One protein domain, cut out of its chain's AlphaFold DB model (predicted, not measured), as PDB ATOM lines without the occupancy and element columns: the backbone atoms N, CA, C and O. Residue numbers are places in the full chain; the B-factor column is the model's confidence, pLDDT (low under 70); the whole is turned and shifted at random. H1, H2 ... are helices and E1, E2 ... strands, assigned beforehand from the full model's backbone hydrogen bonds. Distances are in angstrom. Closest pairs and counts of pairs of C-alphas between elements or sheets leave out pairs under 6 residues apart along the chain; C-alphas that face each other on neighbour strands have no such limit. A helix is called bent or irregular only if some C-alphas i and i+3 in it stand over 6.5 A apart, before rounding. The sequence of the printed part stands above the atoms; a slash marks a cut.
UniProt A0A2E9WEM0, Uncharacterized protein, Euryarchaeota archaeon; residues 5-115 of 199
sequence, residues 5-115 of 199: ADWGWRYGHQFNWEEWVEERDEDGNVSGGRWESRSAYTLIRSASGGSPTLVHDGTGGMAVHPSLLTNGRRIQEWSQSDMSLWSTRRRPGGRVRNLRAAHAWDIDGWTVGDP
ATOM      1  N   ALA A   5      52.716 -30.081 -40.182       82.69
ATOM      2  CA  ALA A   5      54.175 -30.115 -40.079       82.69
ATOM      3  C   ALA A   5      54.647 -31.374 -39.337       82.69
ATOM      4  O   ALA A   5      55.547 -32.079 -39.779       82.69
ATOM      5  N   ASP A   6      53.958 -31.695 -38.251       87.25
ATOM      6  CA  ASP A   6      54.067 -32.934 -37.491       87.25
ATOM      7  C   ASP A   6      52.644 -33.375 -37.173       87.25
ATOM      8  O   ASP A   6      51.773 -32.527 -36.946       87.25
ATOM      9  N   TRP A   7      52.376 -34.672 -37.224       87.62
ATOM     10  CA  TRP A   7      51.049 -35.200 -36.970       87.62
ATOM     11  C   TRP A   7      51.092 -36.596 -36.375       87.62
ATOM     12  O   TRP A   7      51.843 -37.475 -36.799       87.62
ATOM     13  N   GLY A   8      50.180 -36.829 -35.449       89.81
ATOM     14  CA  GLY A   8      49.772 -38.145 -35.009       89.81
ATOM     15  C   GLY A   8      48.260 -38.244 -35.071       89.81
ATOM     16  O   GLY A   8      47.524 -37.275 -34.887       89.81
ATOM     17  N   TRP A   9      47.767 -39.438 -35.371       92.38
ATOM     18  CA  TRP A   9      46.371 -39.752 -35.144       92.38
ATOM     19  C   TRP A   9      46.227 -41.126 -34.524       92.38
ATOM     20  O   TRP A   9      46.956 -42.075 -34.831       92.38
ATOM     21  N   ARG A  10      45.225 -41.244 -33.664       94.75
ATOM     22  CA  ARG A  10      44.801 -42.507 -33.077       94.75
ATOM     23  C   ARG A  10      43.309 -42.676 -33.250       94.75
ATOM     24  O   ARG A  10      42.534 -41.734 -33.141       94.75
ATOM     25  N   TYR A  11      42.926 -43.912 -33.506       96.44
ATOM     26  CA  TYR A  11      41.556 -44.367 -33.583       96.44
ATOM     27  C   TYR A  11      41.381 -45.554 -32.648       96.44
ATOM     28  O   TYR A  11      42.184 -46.496 -32.638       96.44
ATOM     29  N   GLY A  12      40.300 -45.534 -31.885       96.81
ATOM     30  CA  GLY A  12      39.991 -46.592 -30.951       96.81
ATOM     31  C   GLY A  12      38.549 -46.580 -30.491       96.81
ATOM     32  O   GLY A  12      37.715 -45.794 -30.941       96.81
ATOM     33  N   HIS A  13      38.257 -47.495 -29.579       97.00
ATOM     34  CA  HIS A  13      36.965 -47.590 -28.918       97.00
ATOM     35  C   HIS A  13      37.097 -47.046 -27.505       97.00
ATOM     36  O   HIS A  13      37.886 -47.552 -26.704       97.00
ATOM     37  N   GLN A  14      36.322 -46.013 -27.204       96.31
ATOM     38  CA  GLN A  14      36.223 -45.435 -25.875       96.31
ATOM     39  C   GLN A  14      34.994 -46.001 -25.169       96.31
ATOM     40  O   GLN A  14      33.892 -46.015 -25.717       96.31
ATOM     41  N   PHE A  15      35.183 -46.435 -23.930       96.56
ATOM     42  CA  PHE A  15      34.146 -46.996 -23.079       96.56
ATOM     43  C   PHE A  15      34.084 -46.201 -21.787       96.56
ATOM     44  O   PHE A  15      35.107 -46.023 -21.133       96.56
ATOM     45  N   ASN A  16      32.888 -45.774 -21.398       96.50
ATOM     46  CA  ASN A  16      32.638 -45.081 -20.139       96.50
ATOM     47  C   ASN A  16      31.468 -45.757 -19.424       96.50
ATOM     48  O   ASN A  16      30.497 -46.157 -20.068       96.50
ATOM     49  N   TRP A  17      31.559 -45.923 -18.111       96.25
ATOM     50  CA  TRP A  17      30.479 -46.476 -17.294       96.25
ATOM     51  C   TRP A  17      30.599 -45.991 -15.853       96.25
ATOM     52  O   TRP A  17      31.639 -45.487 -15.438       96.25
ATOM     53  N   GLU A  18      29.530 -46.160 -15.086       97.25
ATOM     54  CA  GLU A  18      29.562 -46.002 -13.637       97.25
ATOM     55  C   GLU A  18      29.451 -47.371 -12.979       97.25
ATOM     56  O   GLU A  18      28.609 -48.190 -13.361       97.25
ATOM     57  N   GLU A  19      30.296 -47.613 -11.987       95.75
ATOM     58  CA  GLU A  19      30.341 -48.844 -11.203       95.75
ATOM     59  C   GLU A  19      30.041 -48.532  -9.739       95.75
ATOM     60  O   GLU A  19      30.518 -47.534  -9.198       95.75
ATOM     61  N   TRP A  20      29.216 -49.362  -9.103       93.50
ATOM     62  CA  TRP A  20      28.957 -49.255  -7.674       93.50
ATOM     63  C   TRP A  20      30.121 -49.859  -6.894       93.50
ATOM     64  O   TRP A  20      30.383 -51.058  -6.998       93.50
ATOM     65  N   VAL A  21      30.782 -49.035  -6.090       92.19
ATOM     66  CA  VAL A  21      31.840 -49.454  -5.174       92.19
ATOM     67  C   VAL A  21      31.253 -49.495  -3.772       92.19
ATOM     68  O   VAL A  21      30.772 -48.482  -3.262       92.19
ATOM     69  N   GLU A  22      31.246 -50.686  -3.175       92.38
ATOM     70  CA  GLU A  22      30.869 -50.876  -1.775       92.38
ATOM     71  C   GLU A  22      31.929 -50.250  -0.871       92.38
ATOM     72  O   GLU A  22      33.120 -50.527  -1.014       92.38
ATOM     73  N   GLU A  23      31.487 -49.433   0.075       89.88
ATOM     74  CA  GLU A  23      32.336 -48.968   1.164       89.88
ATOM     75  C   GLU A  23      32.243 -49.987   2.299       89.88
ATOM     76  O   GLU A  23      31.151 -50.452   2.646       89.88
ATOM     77  N   ARG A  24      33.404 -50.382   2.822       89.94
ATOM     78  CA  ARG A  24      33.521 -51.356   3.907       89.94
ATOM     79  C   ARG A  24      34.100 -50.683   5.137       89.94
ATOM     80  O   ARG A  24      35.002 -49.857   5.009       89.94
ATOM     81  N   ASP A  25      33.556 -51.017   6.298       85.69
ATOM     82  CA  ASP A  25      34.136 -50.628   7.579       85.69
ATOM     83  C   ASP A  25      35.400 -51.449   7.899       85.69
ATOM     84  O   ASP A  25      35.802 -52.337   7.139       85.69
ATOM     85  N   GLU A  26      36.058 -51.125   9.014       82.81
ATOM     86  CA  GLU A  26      37.281 -51.801   9.477       82.81
ATOM     87  C   GLU A  26      37.064 -53.301   9.753       82.81
ATOM     88  O   GLU A  26      38.005 -54.089   9.658       82.81
ATOM     89  N   ASP A  27      35.814 -53.704   9.998       82.06
ATOM     90  CA  ASP A  27      35.395 -55.089  10.221       82.06
ATOM     91  C   ASP A  27      35.013 -55.817   8.912       82.06
ATOM     92  O   ASP A  27      34.662 -57.000   8.918       82.06
ATOM     93  N   GLY A  28      35.103 -55.134   7.764       80.12
ATOM     94  CA  GLY A  28      34.827 -55.679   6.436       80.12
ATOM     95  C   GLY A  28      33.342 -55.751   6.062       80.12
ATOM     96  O   GLY A  28      33.017 -56.276   4.983       80.12
ATOM     97  N   ASN A  29      32.448 -55.218   6.898       84.62
ATOM     98  CA  ASN A  29      31.019 -55.129   6.623       84.62
ATOM     99  C   ASN A  29      30.728 -53.971   5.668       84.62
ATOM    100  O   ASN A  29      31.369 -52.924   5.703       84.62
ATOM    101  N   VAL A  30      29.733 -54.157   4.800       84.25
ATOM    102  CA  VAL A  30      29.322 -53.128   3.838       84.25
ATOM    103  C   VAL A  30      28.556 -52.033   4.584       84.25
ATOM    104  O   VAL A  30      27.408 -52.235   4.976       84.25
ATOM    105  N   SER A  31      29.195 -50.880   4.776       85.31
ATOM    106  CA  SER A  31      28.638 -49.708   5.465       85.31
ATOM    107  C   SER A  31      27.870 -48.780   4.518       85.31
ATOM    108  O   SER A  31      27.044 -47.976   4.950       85.31
ATOM    109  N   GLY A  32      28.092 -48.926   3.210       88.12
ATOM    110  CA  GLY A  32      27.423 -48.148   2.180       88.12
ATOM    111  C   GLY A  32      28.015 -48.400   0.799       88.12
ATOM    112  O   GLY A  32      28.580 -49.456   0.511       88.12
ATOM    113  N   GLY A  33      27.876 -47.420  -0.084       88.75
ATOM    114  CA  GLY A  33      28.584 -47.434  -1.353       88.75
ATOM    115  C   GLY A  33      28.338 -46.183  -2.172       88.75
ATOM    116  O   GLY A  33      27.477 -45.354  -1.858       88.75
ATOM    117  N   ARG A  34      29.114 -46.056  -3.241       92.81
ATOM    118  CA  ARG A  34      29.077 -44.904  -4.135       92.81
ATOM    119  C   ARG A  34      29.235 -45.325  -5.584       92.81
ATOM    120  O   ARG A  34      29.829 -46.353  -5.896       92.81
ATOM    121  N   TRP A  35      28.708 -44.499  -6.479       95.25
ATOM    122  CA  TRP A  35      28.942 -44.650  -7.910       95.25
ATOM    123  C   TRP A  35      30.272 -44.004  -8.280       95.25
ATOM    124  O   TRP A  35      30.453 -42.805  -8.074       95.25
ATOM    125  N   GLU A  36      31.182 -44.783  -8.855       95.81
ATOM    126  CA  GLU A  36      32.445 -44.285  -9.389       95.81
ATOM    127  C   GLU A  36      32.440 -44.326 -10.915       95.81
ATOM    128  O   GLU A  36      32.062 -45.324 -11.532       95.81
ATOM    129  N   SER A  37      32.885 -43.230 -11.529       96.44
ATOM    130  CA  SER A  37      33.084 -43.171 -12.975       96.44
ATOM    131  C   SER A  37      34.319 -43.973 -13.366       96.44
ATOM    132  O   SER A  37      35.394 -43.833 -12.781       96.44
ATOM    133  N   ARG A  38      34.163 -44.805 -14.389       95.81
ATOM    134  CA  ARG A  38      35.219 -45.620 -14.977       95.81
ATOM    135  C   ARG A  38      35.283 -45.359 -16.473       95.81
ATOM    136  O   ARG A  38      34.263 -45.140 -17.131       95.81
ATOM    137  N   SER A  39      36.494 -45.409 -17.010       94.75
ATOM    138  CA  SER A  39      36.731 -45.314 -18.443       94.75
ATOM    139  C   SER A  39      37.775 -46.330 -18.879       94.75
ATOM    140  O   SER A  39      38.590 -46.806 -18.089       94.75
ATOM    141  N   ALA A  40      37.717 -46.706 -20.147       94.44
ATOM    142  CA  ALA A  40      38.713 -47.544 -20.783       94.44
ATOM    143  C   ALA A  40      38.776 -47.207 -22.268       94.44
ATOM    144  O   ALA A  40      37.760 -46.893 -22.887       94.44
ATOM    145  N   TYR A  41      39.967 -47.321 -22.842       94.06
ATOM    146  CA  TYR A  41      40.203 -47.071 -24.255       94.06
ATOM    147  C   TYR A  41      40.918 -48.266 -24.874       94.06
ATOM    148  O   TYR A  41      41.892 -48.772 -24.319       94.06
ATOM    149  N   THR A  42      40.435 -48.715 -26.024       95.00
ATOM    150  CA  THR A  42      41.071 -49.771 -26.813       95.00
ATOM    151  C   THR A  42      41.571 -49.163 -28.111       95.00
ATOM    152  O   THR A  42      40.771 -48.749 -28.947       95.00
ATOM    153  N   LEU A  43      42.893 -49.106 -28.280       95.88
ATOM    154  CA  LEU A  43      43.511 -48.639 -29.516       95.88
ATOM    155  C   LEU A  43      43.273 -49.661 -30.636       95.88
ATOM    156  O   LEU A  43      43.540 -50.846 -30.453       95.88
ATOM    157  N   ILE A  44      42.789 -49.194 -31.788       96.25
ATOM    158  CA  ILE A  44      42.545 -50.032 -32.969       96.25
ATOM    159  C   ILE A  44      43.562 -49.724 -34.062       96.25
ATOM    160  O   ILE A  44      44.123 -50.642 -34.659       96.25
ATOM    161  N   ARG A  45      43.799 -48.440 -34.343       96.50
ATOM    162  CA  ARG A  45      44.792 -47.988 -35.322       96.50
ATOM    163  C   ARG A  45      45.413 -46.680 -34.876       96.50
ATOM    164  O   ARG A  45      44.763 -45.869 -34.223       96.50
ATOM    165  N   SER A  46      46.642 -46.462 -35.297       95.44
ATOM    166  CA  SER A  46      47.319 -45.181 -35.184       95.44
ATOM    167  C   SER A  46      48.322 -45.047 -36.311       95.44
ATOM    168  O   SER A  46      48.836 -46.052 -36.808       95.44
ATOM    169  N   ALA A  47      48.618 -43.814 -36.682       92.56
ATOM    170  CA  ALA A  47      49.795 -43.498 -37.470       92.56
ATOM    171  C   ALA A  47      50.308 -42.123 -37.059       92.56
ATOM    172  O   ALA A  47      49.570 -41.311 -36.504       92.56
ATOM    173  N   SER A  48      51.572 -41.881 -37.351       90.19
ATOM    174  CA  SER A  48      52.203 -40.587 -37.178       90.19
ATOM    175  C   SER A  48      53.159 -40.333 -38.327       90.19
ATOM    176  O   SER A  48      53.560 -41.253 -39.049       90.19
ATOM    177  N   GLY A  49      53.507 -39.072 -38.503       86.06
ATOM    178  CA  GLY A  49      54.465 -38.636 -39.490       86.06
ATOM    179  C   GLY A  49      54.737 -37.154 -39.343       86.06
ATOM    180  O   GLY A  49      54.044 -36.435 -38.634       86.06
ATOM    181  N   GLY A  50      55.743 -36.696 -40.061       80.50
ATOM    182  CA  GLY A  50      56.090 -35.291 -40.123       80.50
ATOM    183  C   GLY A  50      56.698 -34.973 -41.471       80.50
ATOM    184  O   GLY A  50      57.066 -35.868 -42.237       80.50
ATOM    185  N   SER A  51      56.774 -33.686 -41.759       78.31
ATOM    186  CA  SER A  51      57.453 -33.140 -42.921       78.31
ATOM    187  C   SER A  51      58.563 -32.210 -42.441       78.31
ATOM    188  O   SER A  51      58.381 -31.530 -41.423       78.31
ATOM    189  N   PRO A  52      59.684 -32.107 -43.179       76.31
ATOM    190  CA  PRO A  52      60.609 -30.998 -43.009       76.31
ATOM    191  C   PRO A  52      59.826 -29.687 -42.983       76.31
ATOM    192  O   PRO A  52      58.954 -29.454 -43.828       76.31
ATOM    193  N   THR A  53      60.081 -28.885 -41.956       84.06
ATOM    194  CA  THR A  53      59.309 -27.682 -41.662       84.06
ATOM    195  C   THR A  53      60.258 -26.510 -41.520       84.06
ATOM    196  O   THR A  53      61.355 -26.640 -40.982       84.06
ATOM    197  N   LEU A  54      59.820 -25.357 -42.006       86.62
ATOM    198  CA  LEU A  54      60.533 -24.099 -41.878       86.62
ATOM    199  C   LEU A  54      59.706 -23.162 -41.006       86.62
ATOM    200  O   LEU A  54      58.501 -23.007 -41.222       86.62
ATOM    201  N   VAL A  55      60.358 -22.529 -40.035       87.25
ATOM    202  CA  VAL A  55      59.794 -21.394 -39.302       87.25
ATOM    203  C   VAL A  55      60.289 -20.106 -39.947       87.25
ATOM    204  O   VAL A  55      61.452 -20.028 -40.329       87.25
ATOM    205  N   HIS A  56      59.415 -19.111 -40.091       85.00
ATOM    206  CA  HIS A  56      59.744 -17.824 -40.702       85.00
ATOM    207  C   HIS A  56      59.242 -16.674 -39.828       85.00
ATOM    208  O   HIS A  56      58.096 -16.705 -39.380       85.00
ATOM    209  N   ASP A  57      60.074 -15.655 -39.620       81.00
ATOM    210  CA  ASP A  57      59.767 -14.496 -38.762       81.00
ATOM    211  C   ASP A  57      59.295 -13.248 -39.538       81.00
ATOM    212  O   ASP A  57      58.906 -12.242 -38.957       81.00
ATOM    213  N   GLY A  58      59.310 -13.318 -40.869       76.69
ATOM    214  CA  GLY A  58      58.966 -12.218 -41.776       76.69
ATOM    215  C   GLY A  58      60.169 -11.680 -42.554       76.69
ATOM    216  O   GLY A  58      59.976 -11.087 -43.613       76.69
ATOM    217  N   THR A  59      61.389 -11.960 -42.095       75.69
ATOM    218  CA  THR A  59      62.645 -11.540 -42.736       75.69
ATOM    219  C   THR A  59      63.477 -12.705 -43.261       75.69
ATOM    220  O   THR A  59      64.233 -12.535 -44.218       75.69
ATOM    221  N   GLY A  60      63.309 -13.890 -42.680       75.62
ATOM    222  CA  GLY A  60      63.975 -15.103 -43.119       75.62
ATOM    223  C   GLY A  60      63.395 -16.347 -42.464       75.62
ATOM    224  O   GLY A  60      62.546 -16.280 -41.573       75.62
ATOM    225  N   GLY A  61      63.840 -17.499 -42.961       83.44
ATOM    226  CA  GLY A  61      63.388 -18.807 -42.515       83.44
ATOM    227  C   GLY A  61      64.523 -19.662 -41.977       83.44
ATOM    228  O   GLY A  61      65.624 -19.621 -42.524       83.44
ATOM    229  N   MET A  62      64.239 -20.453 -40.946       86.88
ATOM    230  CA  MET A  62      65.141 -21.484 -40.433       86.88
ATOM    231  C   MET A  62      64.470 -22.851 -40.510       86.88
ATOM    232  O   MET A  62      63.273 -22.988 -40.239       86.88
ATOM    233  N   ALA A  63      65.251 -23.866 -40.871       88.69
ATOM    234  CA  ALA A  63      64.795 -25.246 -40.831       88.69
ATOM    235  C   ALA A  63      64.562 -25.679 -39.376       88.69
ATOM    236  O   ALA A  63      65.315 -25.314 -38.472       88.69
ATOM    237  N   VAL A  64      63.513 -26.463 -39.155       88.44
ATOM    238  CA  VAL A  64      63.174 -27.037 -37.855       88.44
ATOM    239  C   VAL A  64      63.293 -28.547 -37.951       88.44
ATOM    240  O   VAL A  64      62.597 -29.184 -38.745       88.44
ATOM    241  N   HIS A  65      64.155 -29.121 -37.118       86.25
ATOM    242  CA  HIS A  65      64.323 -30.560 -37.056       86.25
ATOM    243  C   HIS A  65      63.044 -31.219 -36.487       86.25
ATOM    244  O   HIS A  65      62.503 -30.735 -35.484       86.25
ATOM    245  N   PRO A  66      62.548 -32.344 -37.049       79.19
ATOM    246  CA  PRO A  66      61.303 -32.981 -36.603       79.19
ATOM    247  C   PRO A  66      61.288 -33.358 -35.116       79.19
ATOM    248  O   PRO A  66      60.249 -33.302 -34.459       79.19
ATOM    249  N   SER A  67      62.453 -33.687 -34.546       80.25
ATOM    250  CA  SER A  67      62.568 -33.979 -33.110       80.25
ATOM    251  C   SER A  67      62.178 -32.793 -32.226       80.25
ATOM    252  O   SER A  67      61.759 -33.020 -31.095       80.25
ATOM    253  N   LEU A  68      62.255 -31.550 -32.712       83.94
ATOM    254  CA  LEU A  68      61.831 -30.369 -31.961       83.94
ATOM    255  C   LEU A  68      60.301 -30.227 -31.926       83.94
ATOM    256  O   LEU A  68      59.755 -29.697 -30.960       83.94
ATOM    257  N   LEU A  69      59.609 -30.754 -32.939       80.56
ATOM    258  CA  LEU A  69      58.151 -30.705 -33.058       80.56
ATOM    259  C   LEU A  69      57.442 -31.858 -32.333       80.56
ATOM    260  O   LEU A  69      56.236 -31.769 -32.100       80.56
ATOM    261  N   THR A  70      58.179 -32.901 -31.925       70.50
ATOM    262  CA  THR A  70      57.604 -34.050 -31.205       70.50
ATOM    263  C   THR A  70      56.828 -33.631 -29.956       70.50
ATOM    264  O   THR A  70      57.282 -32.800 -29.163       70.50
ATOM    265  N   ASN A  71      55.683 -34.291 -29.757       60.75
ATOM    266  CA  ASN A  71      54.661 -33.978 -28.749       60.75
ATOM    267  C   ASN A  71      53.833 -32.730 -29.082       60.75
ATOM    268  O   ASN A  71      53.525 -31.922 -28.200       60.75
ATOM    269  N   GLY A  72      53.441 -32.584 -30.351       63.22
ATOM    270  CA  GLY A  72      52.397 -31.639 -30.729       63.22
ATOM    271  C   GLY A  72      51.138 -31.800 -29.865       63.22
ATOM    272  O   GLY A  72      50.833 -32.865 -29.326       63.22
ATOM    273  N   ARG A  73      50.393 -30.708 -29.691       71.50
ATOM    274  CA  ARG A  73      49.162 -30.713 -28.890       71.50
ATOM    275  C   ARG A  73      48.005 -31.290 -29.707       71.50
ATOM    276  O   ARG A  73      47.984 -31.185 -30.930       71.50
ATOM    277  N   ARG A  74      47.007 -31.837 -29.012       78.19
ATOM    278  CA  ARG A  74      45.731 -32.266 -29.594       78.19
ATOM    279  C   ARG A  74      45.104 -31.148 -30.438       78.19
ATOM    280  O   ARG A  74      44.773 -30.089 -29.904       78.19
ATOM    281  N   ILE A  75      44.956 -31.402 -31.736       80.88
ATOM    282  CA  ILE A  75      44.371 -30.506 -32.741       80.88
ATOM    283  C   ILE A  75      42.856 -30.693 -32.774       80.88
ATOM    284  O   ILE A  75      42.107 -29.718 -32.723       80.88
ATOM    285  N   GLN A  76      42.397 -31.942 -32.862       81.44
ATOM    286  CA  GLN A  76      40.982 -32.244 -33.024       81.44
ATOM    287  C   GLN A  76      40.623 -33.593 -32.410       81.44
ATOM    288  O   GLN A  76      41.376 -34.557 -32.491       81.44
ATOM    289  N   GLU A  77      39.424 -33.654 -31.839       89.88
ATOM    290  CA  GLU A  77      38.820 -34.866 -31.303       89.88
ATOM    291  C   GLU A  77      37.442 -35.043 -31.938       89.88
ATOM    292  O   GLU A  77      36.667 -34.089 -32.045       89.88
ATOM    293  N   TRP A  78      37.130 -36.266 -32.355       91.50
ATOM    294  CA  TRP A  78      35.778 -36.628 -32.751       91.50
ATOM    295  C   TRP A  78      35.394 -37.971 -32.156       91.50
ATOM    296  O   TRP A  78      36.222 -38.862 -31.961       91.50
ATOM    297  N   SER A  79      34.109 -38.114 -31.850       93.62
ATOM    298  CA  SER A  79      33.563 -39.372 -31.362       93.62
ATOM    299  C   SER A  79      32.190 -39.645 -31.956       93.62
ATOM    300  O   SER A  79      31.421 -38.730 -32.248       93.62
ATOM    301  N   GLN A  80      31.889 -40.925 -32.147       96.50
ATOM    302  CA  GLN A  80      30.603 -41.406 -32.626       96.50
ATOM    303  C   GLN A  80      30.130 -42.530 -31.713       96.50
ATOM    304  O   GLN A  80      30.788 -43.562 -31.595       96.50
ATOM    305  N   SER A  81      28.993 -42.326 -31.048       96.44
ATOM    306  CA  SER A  81      28.434 -43.310 -30.123       96.44
ATOM    307  C   SER A  81      28.035 -44.591 -30.850       96.44
ATOM    308  O   SER A  81      27.277 -44.536 -31.818       96.44
ATOM    309  N   ASP A  82      28.463 -45.732 -30.324       96.44
ATOM    310  CA  ASP A  82      28.040 -47.049 -30.782       96.44
ATOM    311  C   ASP A  82      28.053 -48.039 -29.609       96.44
ATOM    312  O   ASP A  82      29.099 -48.482 -29.136       96.44
ATOM    313  N   MET A  83      26.861 -48.407 -29.136       94.75
ATOM    314  CA  MET A  83      26.695 -49.350 -28.029       94.75
ATOM    315  C   MET A  83      27.000 -50.803 -28.411       94.75
ATOM    316  O   MET A  83      27.221 -51.628 -27.516       94.75
ATOM    317  N   SER A  84      27.032 -51.127 -29.708       94.69
ATOM    318  CA  SER A  84      27.361 -52.467 -30.200       94.69
ATOM    319  C   SER A  84      28.813 -52.845 -29.894       94.69
ATOM    320  O   SER A  84      29.107 -54.025 -29.697       94.69
ATOM    321  N   LEU A  85      29.694 -51.855 -29.708       95.06
ATOM    322  CA  LEU A  85      31.098 -52.032 -29.327       95.06
ATOM    323  C   LEU A  85      31.286 -52.774 -28.002       95.06
ATOM    324  O   LEU A  85      32.321 -53.383 -27.769       95.06
ATOM    325  N   TRP A  86      30.282 -52.811 -27.127       94.12
ATOM    326  CA  TRP A  86      30.361 -53.662 -25.940       94.12
ATOM    327  C   TRP A  86      30.391 -55.167 -26.253       94.12
ATOM    328  O   TRP A  86      30.623 -55.949 -25.338       94.12
ATOM    329  N   SER A  87      30.145 -55.581 -27.500       91.12
ATOM    330  CA  SER A  87      30.331 -56.963 -27.958       91.12
ATOM    331  C   SER A  87      31.793 -57.307 -28.271       91.12
ATOM    332  O   SER A  87      32.151 -58.481 -28.254       91.12
ATOM    333  N   THR A  88      32.654 -56.309 -28.506       88.50
ATOM    334  CA  THR A  88      34.072 -56.520 -28.856       88.50
ATOM    335  C   THR A  88      34.968 -56.696 -27.629       88.50
ATOM    336  O   THR A  88      36.147 -57.020 -27.756       88.50
ATOM    337  N   ARG A  89      34.415 -56.515 -26.423       88.62
ATOM    338  CA  ARG A  89      35.109 -56.687 -25.143       88.62
ATOM    339  C   ARG A  89      34.196 -57.297 -24.091       88.62
ATOM    340  O   ARG A  89      32.975 -57.211 -24.172       88.62
ATOM    341  N   ARG A  90      34.786 -57.820 -23.018       87.31
ATOM    342  CA  ARG A  90      34.017 -58.213 -21.834       87.31
ATOM    343  C   ARG A  90      33.377 -56.969 -21.200       87.31
ATOM    344  O   ARG A  90      34.072 -55.994 -20.890       87.31
ATOM    345  N   ARG A  91      32.052 -57.006 -21.014       87.00
ATOM    346  CA  ARG A  91      31.323 -55.986 -20.250       87.00
ATOM    347  C   ARG A  91      31.777 -55.997 -18.780       87.00
ATOM    348  O   ARG A  91      32.075 -57.077 -18.265       87.00
ATOM    349  N   PRO A  92      31.831 -54.829 -18.113       88.12
ATOM    350  CA  PRO A  92      32.089 -54.749 -16.681       88.12
ATOM    351  C   PRO A  92      31.083 -55.614 -15.904       88.12
ATOM    352  O   PRO A  92      29.910 -55.681 -16.280       88.12
ATOM    353  N   GLY A  93      31.553 -56.312 -14.870       84.19
ATOM    354  CA  GLY A  93      30.700 -57.101 -13.976       84.19
ATOM    355  C   GLY A  93      30.077 -56.247 -12.866       84.19
ATOM    356  O   GLY A  93      30.324 -55.051 -12.791       84.19
ATOM    357  N   GLY A  94      29.288 -56.867 -11.983       87.44
ATOM    358  CA  GLY A  94      28.729 -56.192 -10.804       87.44
ATOM    359  C   GLY A  94      27.553 -55.251 -11.100       87.44
ATOM    360  O   GLY A  94      26.840 -55.407 -12.093       87.44
ATOM    361  N   ARG A  95      27.317 -54.287 -10.197       92.94
ATOM    362  CA  ARG A  95      26.300 -53.236 -10.367       92.94
ATOM    363  C   ARG A  95      26.888 -52.087 -11.176       92.94
ATOM    364  O   ARG A  95      27.632 -51.267 -10.646       92.94
ATOM    365  N   VAL A  96      26.503 -52.018 -12.447       94.44
ATOM    366  CA  VAL A  96      26.941 -50.972 -13.376       94.44
ATOM    367  C   VAL A  96      25.769 -50.247 -14.014       94.44
ATOM    368  O   VAL A  96      24.705 -50.827 -14.235       94.44
ATOM    369  N   ARG A  97      25.968 -48.968 -14.330       93.44
ATOM    370  CA  ARG A  97      24.990 -48.130 -15.034       93.44
ATOM    371  C   ARG A  97      25.679 -47.171 -15.998       93.44
ATOM    372  O   ARG A  97      26.904 -47.100 -16.054       93.44
ATOM    373  N   ASN A  98      24.872 -46.440 -16.771       94.44
ATOM    374  CA  ASN A  98      25.338 -45.396 -17.688       94.44
ATOM    375  C   ASN A  98      26.430 -45.878 -18.659       94.44
ATOM    376  O   ASN A  98      27.354 -45.132 -18.972       94.44
ATOM    377  N   LEU A  99      26.325 -47.125 -19.140       94.88
ATOM    378  CA  LEU A  99      27.274 -47.663 -20.109       94.88
ATOM    379  C   LEU A  99      27.197 -46.848 -21.399       94.88
ATOM    380  O   LEU A  99      26.129 -46.700 -21.992       94.88
ATOM    381  N   ARG A 100      28.348 -46.362 -21.845       95.69
ATOM    382  CA  ARG A 100      28.533 -45.637 -23.097       95.69
ATOM    383  C   ARG A 100      29.725 -46.234 -23.817       95.69
ATOM    384  O   ARG A 100      30.748 -46.525 -23.197       95.69
ATOM    385  N   ALA A 101      29.584 -46.414 -25.117       96.50
ATOM    386  CA  ALA A 101      30.685 -46.784 -25.983       96.50
ATOM    387  C   ALA A 101      30.657 -45.902 -27.229       96.50
ATOM    388  O   ALA A 101      29.585 -45.509 -27.695       96.50
ATOM    389  N   ALA A 102      31.838 -45.548 -27.718       97.31
ATOM    390  CA  ALA A 102      31.998 -44.711 -28.889       97.31
ATOM    391  C   ALA A 102      33.246 -45.111 -29.672       97.31
ATOM    392  O   ALA A 102      34.277 -45.472 -29.100       97.31
ATOM    393  N   HIS A 103      33.160 -44.981 -30.988       97.12
ATOM    394  CA  HIS A 103      34.336 -44.787 -31.813       97.12
ATOM    395  C   HIS A 103      34.922 -43.421 -31.477       97.12
ATOM    396  O   HIS A 103      34.189 -42.436 -31.458       97.12
ATOM    397  N   ALA A 104      36.211 -43.370 -31.183       96.00
ATOM    398  CA  ALA A 104      36.905 -42.151 -30.818       96.00
ATOM    399  C   ALA A 104      38.152 -42.011 -31.676       96.00
ATOM    400  O   ALA A 104      38.874 -42.981 -31.930       96.00
ATOM    401  N   TRP A 105      38.388 -40.787 -32.111       94.69
ATOM    402  CA  TRP A 105      39.546 -40.430 -32.889       94.69
ATOM    403  C   TRP A 105      40.125 -39.127 -32.374       94.69
ATOM    404  O   TRP A 105      39.407 -38.211 -31.963       94.69
ATOM    405  N   ASP A 106      41.438 -39.068 -32.422       92.38
ATOM    406  CA  ASP A 106      42.222 -37.984 -31.871       92.38
ATOM    407  C   ASP A 106      43.362 -37.703 -32.845       92.38
ATOM    408  O   ASP A 106      44.028 -38.646 -33.286       92.38
ATOM    409  N   ILE A 107      43.519 -36.436 -33.222       90.00
ATOM    410  CA  ILE A 107      44.634 -35.934 -34.022       90.00
ATOM    411  C   ILE A 107      45.420 -34.963 -33.151       90.00
ATOM    412  O   ILE A 107      44.858 -34.001 -32.620       90.00
ATOM    413  N   ASP A 108      46.725 -35.166 -33.081       87.75
ATOM    414  CA  ASP A 108      47.697 -34.278 -32.461       87.75
ATOM    415  C   ASP A 108      48.747 -33.830 -33.486       87.75
ATOM    416  O   ASP A 108      48.854 -34.394 -34.577       87.75
ATOM    417  N   GLY A 109      49.456 -32.740 -33.179       88.19
ATOM    418  CA  GLY A 109      50.541 -32.255 -34.030       88.19
ATOM    419  C   GLY A 109      50.655 -30.736 -34.142       88.19
ATOM    420  O   GLY A 109      50.125 -29.970 -33.327       88.19
ATOM    421  N   TRP A 110      51.328 -30.318 -35.211       85.75
ATOM    422  CA  TRP A 110      51.562 -28.933 -35.609       85.75
ATOM    423  C   TRP A 110      50.914 -28.655 -36.962       85.75
ATOM    424  O   TRP A 110      51.148 -29.360 -37.942       85.75
ATOM    425  N   THR A 111      50.103 -27.607 -37.025       83.31
ATOM    426  CA  THR A 111      49.486 -27.116 -38.257       83.31
ATOM    427  C   THR A 111      50.328 -25.994 -38.856       83.31
ATOM    428  O   THR A 111      50.919 -25.176 -38.152       83.31
ATOM    429  N   VAL A 112      50.385 -25.931 -40.183       83.38
ATOM    430  CA  VAL A 112      51.032 -24.825 -40.891       83.38
ATOM    431  C   VAL A 112      50.319 -23.520 -40.540       83.38
ATOM    432  O   VAL A 112      49.099 -23.415 -40.679       83.38
ATOM    433  N   GLY A 113      51.102 -22.527 -40.122       80.12
ATOM    434  CA  GLY A 113      50.605 -21.230 -39.666       80.12
ATOM    435  C   GLY A 113      50.411 -21.133 -38.153       80.12
ATOM    436  O   GLY A 113      50.083 -20.054 -37.667       80.12
ATOM    437  N   ASP A 114      50.644 -22.215 -37.403       79.75
ATOM    438  CA  ASP A 114      50.764 -22.100 -35.956       79.75
ATOM    439  C   ASP A 114      51.944 -21.209 -35.587       79.75
ATOM    440  O   ASP A 114      53.051 -21.432 -36.088       79.75
ATOM    441  N   PRO A 115      51.757 -20.237 -34.684       81.56
ATOM    442  CA  PRO A 115      52.892 -19.500 -34.183       81.56
ATOM    443  C   PRO A 115      53.739 -20.425 -33.303       81.56
ATOM    444  O   PRO A 115      53.223 -21.196 -32.481       81.56
TER     445      PRO A 115
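Overview. This is residues 5 to 115 of the 199 residues of an uncharacterized protein of Euryarchaeota archaeon (UniProt A0A2E9WEM0). One long, twisted sheet with bent strands, antiparallel throughout in the order E2, E1, E6, E5, makes most of a rod. The hairpin of E1 and E2 runs out past E5 and E6 at one end, the small hairpin of E3 and E4 lengthens the other end, and the short helix H2 packs over E6. The printed part has 111 residues with two named helices and six named strands, in the order E1, E2, E3, E4, H1, E5, H2, E6, and is mostly strand. It is extended, with a radius of gyration of the C-alphas of 21.8 A and spans of 72, 35 and 18 A.

Arrangement. E1, residues 5 to 24, and E2, residues 30 to 50, are an antiparallel hairpin at 168 degrees, with N 15 and O 40 2.8 A apart, within hydrogen-bond range. E6, residues 96 to 111, is antiparallel to E1, with N 14 and O 102 at 2.8 A. The edge strand E5, residues 73 to 81, is antiparallel to E6, with N 80 and O 103 at 2.8 A. E1 bends by 59 degrees at residue 20, E2 by 58 degrees at residue 45. H2, residues 83 to 87, is on the sheet over E6 at a height of 7.5 A; the closest C-alphas, of Met 83 and Ala 101, are 5.2 A apart. Its O i to N i+4 pairs within range are 0 of 1, its O i to N i+3 pairs 2 of 2. H1, residues 66 to 69, too short for an i+4 pair, is on the sheet at 8.5 A, only just over none of its strands, with 2 C-alphas on E2 and 2 on E1. E3, residues 53 to 56, and E4, residues 61 to 64, form a hairpin, with N 62 and O 55 at 2.9 A.

Along the chain. E1 begins at C-alpha 5 (54.175, -30.115, -40.079) and is 53.0 A long, E2 54.5 A, E5 24.3 A. E6 is 41.2 A long and ends at C-alpha 111 (49.486, -27.116, -38.257).

Size, cuts and confidence. The farthest C-alphas, of Asp 27 and Thr 59, are 73.8 A apart. The printed part has no cut and no long link. Residues 71 to 72 are under pLDDT 70.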